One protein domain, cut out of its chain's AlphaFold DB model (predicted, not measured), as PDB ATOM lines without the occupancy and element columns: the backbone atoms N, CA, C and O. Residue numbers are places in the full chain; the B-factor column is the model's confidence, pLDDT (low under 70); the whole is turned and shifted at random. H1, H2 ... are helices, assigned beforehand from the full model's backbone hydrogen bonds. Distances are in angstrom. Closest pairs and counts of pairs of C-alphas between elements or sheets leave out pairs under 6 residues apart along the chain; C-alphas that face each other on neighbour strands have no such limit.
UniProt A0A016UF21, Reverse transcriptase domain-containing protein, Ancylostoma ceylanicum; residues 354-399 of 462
ATOM      1  N   PHE A 354     182.809 157.164 177.718       87.44
ATOM      2  CA  PHE A 354     181.848 156.600 178.658       87.44
ATOM      3  C   PHE A 354     181.780 157.357 179.982       87.44
ATOM      4  O   PHE A 354     180.707 157.475 180.562       87.44
ATOM      5  N   PHE A 355     182.910 157.897 180.444       89.88
ATOM      6  CA  PHE A 355     182.973 158.651 181.690       89.88
ATOM      7  C   PHE A 355     182.179 159.955 181.560       89.88
ATOM      8  O   PHE A 355     181.272 160.207 182.347       89.88
ATOM      9  N   LYS A 356     182.455 160.716 180.493       90.12
ATOM     10  CA  LYS A 356     181.752 161.961 180.143       90.12
ATOM     11  C   LYS A 356     180.243 161.742 180.002       90.12
ATOM     12  O   LYS A 356     179.437 162.476 180.563       90.12
ATOM     13  N   ALA A 357     179.863 160.670 179.306       88.62
ATOM     14  CA  ALA A 357     178.465 160.305 179.128       88.62
ATOM     15  C   ALA A 357     177.767 159.916 180.442       88.62
ATOM     16  O   ALA A 357     176.616 160.286 180.669       88.62
ATOM     17  N   ASN A 358     178.457 159.178 181.316       89.69
ATOM     18  CA  ASN A 358     177.924 158.795 182.620       89.69
ATOM     19  C   ASN A 358     177.704 160.007 183.528       89.69
ATOM     20  O   ASN A 358     176.711 160.036 184.243       89.69
ATOM     21  N   GLU A 359     178.584 161.004 183.485       90.62
ATOM     22  CA  GLU A 359     178.443 162.224 184.280       90.62
ATOM     23  C   GLU A 359     177.204 163.034 183.882       90.62
ATOM     24  O   GLU A 359     176.393 163.367 184.745       90.62
ATOM     25  N   VAL A 360     176.986 163.242 182.578       91.12
ATOM     26  CA  VAL A 360     175.764 163.890 182.072       91.12
ATOM     27  C   VAL A 360     174.518 163.082 182.438       91.12
ATOM     28  O   VAL A 360     173.539 163.637 182.936       91.12
ATOM     29  N   ARG A 361     174.557 161.755 182.255       89.88
ATOM     30  CA  ARG A 361     173.432 160.881 182.617       89.88
ATOM     31  C   ARG A 361     173.121 160.948 184.112       89.88
ATOM     32  O   ARG A 361     171.951 160.928 184.480       89.88
ATOM     33  N   ASN A 362     174.143 161.013 184.961       91.69
ATOM     34  CA  ASN A 362     173.967 161.133 186.404       91.69
ATOM     35  C   ASN A 362     173.337 162.476 186.772       91.69
ATOM     36  O   ASN A 362     172.398 162.471 187.554       91.69
ATOM     37  N   LEU A 363     173.771 163.590 186.171       92.44
ATOM     38  CA  LEU A 363     173.148 164.897 186.401       92.44
ATOM     39  C   LEU A 363     171.648 164.879 186.070       92.44
ATOM     40  O   LEU A 363     170.837 165.276 186.903       92.44
ATOM     41  N   ILE A 364     171.281 164.367 184.889       91.19
ATOM     42  CA  ILE A 364     169.879 164.288 184.446       91.19
ATOM     43  C   ILE A 364     169.069 163.375 185.372       91.19
ATOM     44  O   ILE A 364     168.030 163.781 185.877       91.19
ATOM     45  N   ARG A 365     169.580 162.177 185.686       91.75
ATOM     46  CA  ARG A 365     168.902 161.245 186.603       91.75
ATOM     47  C   ARG A 365     168.733 161.820 188.005       91.75
ATOM     48  O   ARG A 365     167.711 161.576 188.632       91.75
ATOM     49  N   THR A 366     169.734 162.532 188.518       92.00
ATOM     50  CA  THR A 366     169.648 163.183 189.828       92.00
ATOM     51  C   THR A 366     168.607 164.295 189.802       92.00
ATOM     52  O   THR A 366     167.794 164.360 190.713       92.00
ATOM     53  N   LYS A 367     168.568 165.119 188.747       93.00
ATOM     54  CA  LYS A 367     167.499 166.105 188.543       93.00
ATOM     55  C   LYS A 367     166.121 165.436 188.550       93.00
ATOM     56  O   LYS A 367     165.279 165.822 189.347       93.00
ATOM     57  N   ASP A 368     165.916 164.409 187.723       91.56
ATOM     58  CA  ASP A 368     164.627 163.710 187.599       91.56
ATOM     59  C   ASP A 368     164.161 163.098 188.925       91.56
ATOM     60  O   ASP A 368     162.983 163.150 189.250       91.56
ATOM     61  N   LYS A 369     165.085 162.545 189.716       91.94
ATOM     62  CA  LYS A 369     164.771 161.983 191.039       91.94
ATOM     63  C   LYS A 369     164.392 163.035 192.077       91.94
ATOM     64  O   LYS A 369     163.663 162.722 193.010       91.94
ATOM     65  N   LEU A 370     164.952 164.238 191.968       94.06
ATOM     66  CA  LEU A 370     164.813 165.294 192.972       94.06
ATOM     67  C   LEU A 370     163.720 166.307 192.633       94.06
ATOM     68  O   LEU A 370     163.453 167.186 193.450       94.06
ATOM     69  N   CYS A 371     163.072 166.186 191.477       93.88
ATOM     70  CA  CYS A 371     161.944 167.020 191.088       93.88
ATOM     71  C   CYS A 371     160.620 166.257 191.228       93.88
ATOM     72  O   CYS A 371     160.471 165.170 190.677       93.88
ATOM     73  N   THR A 372     159.637 166.842 191.913       90.31
ATOM     74  CA  THR A 372     158.254 166.329 191.949       90.31
ATOM     75  C   THR A 372     157.528 166.511 190.621       90.31
ATOM     76  O   THR A 372     156.635 165.737 190.289       90.31
ATOM     77  N   SER A 373     157.900 167.535 189.857       86.75
ATOM     78  CA  SER A 373     157.317 167.870 188.561       86.75
ATOM     79  C   SER A 373     158.357 168.526 187.652       86.75
ATOM     80  O   SER A 373     159.447 168.903 188.088       86.75
ATOM     81  N   MET A 374     158.035 168.634 186.362       88.50
ATOM     82  CA  MET A 374     158.873 169.374 185.420       88.50
ATOM     83  C   MET A 374     158.820 170.867 185.745       88.50
ATOM     84  O   MET A 374     157.743 171.455 185.790       88.50
ATOM     85  N   ASP A 375     159.993 171.467 185.931       92.75
ATOM     86  CA  ASP A 375     160.159 172.886 186.238       92.75
ATOM     87  C   ASP A 375     161.054 173.543 185.183       92.75
ATOM     88  O   ASP A 375     162.185 173.112 184.942       92.75
ATOM     89  N   SER A 376     160.547 174.595 184.539       92.38
ATOM     90  CA  SER A 376     161.235 175.264 183.429       92.38
ATOM     91  C   SER A 376     162.555 175.910 183.856       92.38
ATOM     92  O   SER A 376     163.520 175.901 183.088       92.38
ATOM     93  N   THR A 377     162.642 176.425 185.083       92.19
ATOM     94  CA  THR A 377     163.853 177.059 185.620       92.19
ATOM     95  C   THR A 377     164.952 176.029 185.855       92.19
ATOM     96  O   THR A 377     166.121 176.263 185.518       92.19
ATOM     97  N   VAL A 378     164.586 174.860 186.384       93.69
ATOM     98  CA  VAL A 378     165.494 173.719 186.540       93.69
ATOM     99  C   VAL A 378     165.989 173.236 185.176       93.69
ATOM    100  O   VAL A 378     167.201 173.098 184.995       93.69
ATOM    101  N   GLU A 379     165.100 173.049 184.197       93.19
ATOM    102  CA  GLU A 379     165.485 172.613 182.845       93.19
ATOM    103  C   GLU A 379     166.431 173.607 182.158       93.19
ATOM    104  O   GLU A 379     167.477 173.214 181.635       93.19
ATOM    105  N   MET A 380     166.134 174.911 182.228       92.94
ATOM    106  CA  MET A 380     167.024 175.954 181.705       92.94
ATOM    107  C   MET A 380     168.395 175.931 182.389       92.94
ATOM    108  O   MET A 380     169.428 176.081 181.732       92.94
ATOM    109  N   THR A 381     168.428 175.710 183.705       93.00
ATOM    110  CA  THR A 381     169.681 175.629 184.466       93.00
ATOM    111  C   THR A 381     170.516 174.422 184.044       93.00
ATOM    112  O   THR A 381     171.726 174.550 183.851       93.00
ATOM    113  N   ILE A 382     169.886 173.264 183.847       92.94
ATOM    114  CA  ILE A 382     170.554 172.037 183.403       92.94
ATOM    115  C   ILE A 382     171.074 172.199 181.975       92.94
ATOM    116  O   ILE A 382     172.248 171.918 181.722       92.94
ATOM    117  N   ALA A 383     170.260 172.735 181.064       91.81
ATOM    118  CA  ALA A 383     170.680 173.040 179.699       91.81
ATOM    119  C   ALA A 383     171.881 173.997 179.679       91.81
ATOM    120  O   ALA A 383     172.858 173.759 178.965       91.81
ATOM    121  N   ARG A 384     171.862 175.039 180.519       92.62
ATOM    122  CA  ARG A 384     172.986 175.968 180.679       92.62
ATOM    123  C   ARG A 384     174.252 175.264 181.168       92.62
ATOM    124  O   ARG A 384     175.300 175.445 180.556       92.62
ATOM    125  N   ILE A 385     174.162 174.427 182.207       92.69
ATOM    126  CA  ILE A 385     175.306 173.646 182.714       92.69
ATOM    127  C   ILE A 385     175.904 172.776 181.602       92.69
ATOM    128  O   ILE A 385     177.121 172.757 181.417       92.69
ATOM    129  N   LEU A 386     175.068 172.060 180.848       92.81
ATOM    130  CA  LEU A 386     175.527 171.192 179.763       92.81
ATOM    131  C   LEU A 386     176.221 171.997 178.655       92.81
ATOM    132  O   LEU A 386     177.343 171.659 178.267       92.81
ATOM    133  N   ASN A 387     175.609 173.099 178.221       91.94
ATOM    134  CA  ASN A 387     176.161 173.980 177.193       91.94
ATOM    135  C   ASN A 387     177.512 174.584 177.608       91.94
ATOM    136  O   ASN A 387     178.473 174.513 176.840       91.94
ATOM    137  N   GLU A 388     177.629 175.101 178.836       92.50
ATOM    138  CA  GLU A 388     178.881 175.661 179.373       92.50
ATOM    139  C   GLU A 388     180.017 174.618 179.448       92.50
ATOM    140  O   GLU A 388     181.192 174.971 179.365       92.50
ATOM    141  N   ASN A 389     179.690 173.322 179.538       92.38
ATOM    142  CA  ASN A 389     180.666 172.224 179.544       92.38
ATOM    143  C   ASN A 389     180.888 171.572 178.165       92.38
ATOM    144  O   ASN A 389     181.551 170.531 178.062       92.38
ATOM    145  N   GLY A 390     180.370 172.187 177.100       92.06
ATOM    146  CA  GLY A 390     180.563 171.748 175.718       92.06
ATOM    147  C   GLY A 390     179.671 170.581 175.292       92.06
ATOM    148  O   GLY A 390     180.003 169.895 174.326       92.06
ATOM    149  N   TYR A 391     178.572 170.334 176.005       89.88
ATOM    150  CA  TYR A 391     177.556 169.348 175.644       89.88
ATOM    151  C   TYR A 391     176.384 170.043 174.938       89.88
ATOM    152  O   TYR A 391     175.347 170.286 175.546       89.88
ATOM    153  N   SER A 392     176.550 170.377 173.655       73.62
ATOM    154  CA  SER A 392     175.481 170.925 172.810       73.62
ATOM    155  C   SER A 392     174.770 169.801 172.038       73.62
ATOM    156  O   SER A 392     175.367 169.157 171.176       73.62
ATOM    157  N   GLY A 393     173.497 169.530 172.346       65.56
ATOM    158  CA  GLY A 393     172.667 168.571 171.599       65.56
ATOM    159  C   GLY A 393     171.683 167.762 172.449       65.56
ATOM    160  O   GLY A 393     171.706 167.806 173.677       65.56
ATOM    161  N   ASN A 394     170.816 167.007 171.766       54.94
ATOM    162  CA  ASN A 394     169.804 166.144 172.379       54.94
ATOM    163  C   ASN A 394     170.478 165.114 173.306       54.94
ATOM    164  O   ASN A 394     171.319 164.335 172.862       54.94
ATOM    165  N   SER A 395     170.109 165.066 174.589       53.50
ATOM    166  CA  SER A 395     170.735 164.184 175.595       53.50
ATOM    167  C   SER A 395     170.675 162.687 175.236       53.50
ATOM    168  O   SER A 395     171.437 161.882 175.774       53.50
ATOM    169  N   ALA A 396     169.823 162.314 174.276       48.09
ATOM    170  CA  ALA A 396     169.714 160.976 173.704       48.09
ATOM    171  C   ALA A 396     170.996 160.486 172.991       48.09
ATOM    172  O   ALA A 396     171.300 159.297 173.055       48.09
ATOM    173  N   THR A 397     171.813 161.359 172.384       50.09
ATOM    174  CA  THR A 397     173.070 160.950 171.707       50.09
ATOM    175  C   THR A 397     174.178 160.540 172.685       50.09
ATOM    176  O   THR A 397     175.172 159.935 172.291       50.09
ATOM    177  N   ILE A 398     173.999 160.825 173.976       56.66
ATOM    178  CA  ILE A 398     174.892 160.420 175.071       56.66
ATOM    179  C   ILE A 398     174.510 159.016 175.605       56.66
ATOM    180  O   ILE A 398     175.253 158.397 176.373       56.66
ATOM    181  N   ALA A 399     173.358 158.473 175.190       52.62
ATOM    182  CA  ALA A 399     172.761 157.287 175.797       52.62
ATOM    183  C   ALA A 399     173.541 155.987 175.533       52.62
ATOM    184  O   ALA A 399     173.637 155.164 176.447       52.62
TER     185      ALA A 399
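This is residues 354 to 399 of the 462 residues of the protein "Reverse transcriptase domain-containing protein" of Ancylostoma ceylanicum (UniProt A0A016UF21). Two helices, H1 and H2, stand side by side and run opposite ways, joined at one end by a turn that sticks out with residues 368 to 377. They are set loosely beside each other, and after H2 the last stretch folds back toward the first part of H1 and ends in the short helix H3. The printed part has 46 residues with three named helices, in the order H1, H2, H3, and no named strand; its class is all helix. The whole is compact, with a radius of gyration of the C-alphas of 10.5 A, and its outline is elongated, spanning 29 by 18 by 14 A.

The longest helix is H1, residues 354 to 370, which measures 23.9 A from its first C-alpha at (181.848, 156.600, 178.658) to its last at (164.813, 165.294, 192.972). H2, residues 376 to 388, measures 18.1 A, and C-alpha 376 is at (161.235, 175.264, 183.429). H3 has four residues, 395 to 398, and ends with C-alpha 398 at (174.892, 160.420, 175.071).

H1 and H2 are close but not clearly touching, with 2 pairs of C-alphas within 8 A. Their closest C-alphas are those of Val 360 and Leu 386, 7.7 A apart, and their centres are 13.0 A apart. They run opposite ways at a shallow tilt of 14 degrees. H1 and H3 only just touch, with 3 pairs of C-alphas within 8 A, and H1 does so with residues 357 to 361 alone. The closest C-alphas of this pair are those of Ala 357 and Ile 398, 5.4 A apart. H2 and H3 are apart, though they follow each other in the chain. In H1 and H2 every O i to N i+4 pair is within hydrogen-bond range; H3 is too short for such a pair, and its 1 pair of O i and N i+3 is within range.

The two C-alphas farthest apart in the domain are those of Phe 354 and Thr 372, at 28.8 A, while the first and last printed C-alphas, of Phe 354 and Ala 399, are 9.6 A apart. Residues 368 to 377 stand free, of which 368 to 370 belong to H1 and 376 to 377 to H2. Without them the body has 36 residues and spans 24 by 20 by 15 A. The printed part has no cut. The link from H1 to H2 is tight, with 5 residues, and the link from H2 to H3 is short, with 6. The mean pLDDT of the printed part is 85.5; residues 393 to 399 are under 70, and the mean over H3 is 52.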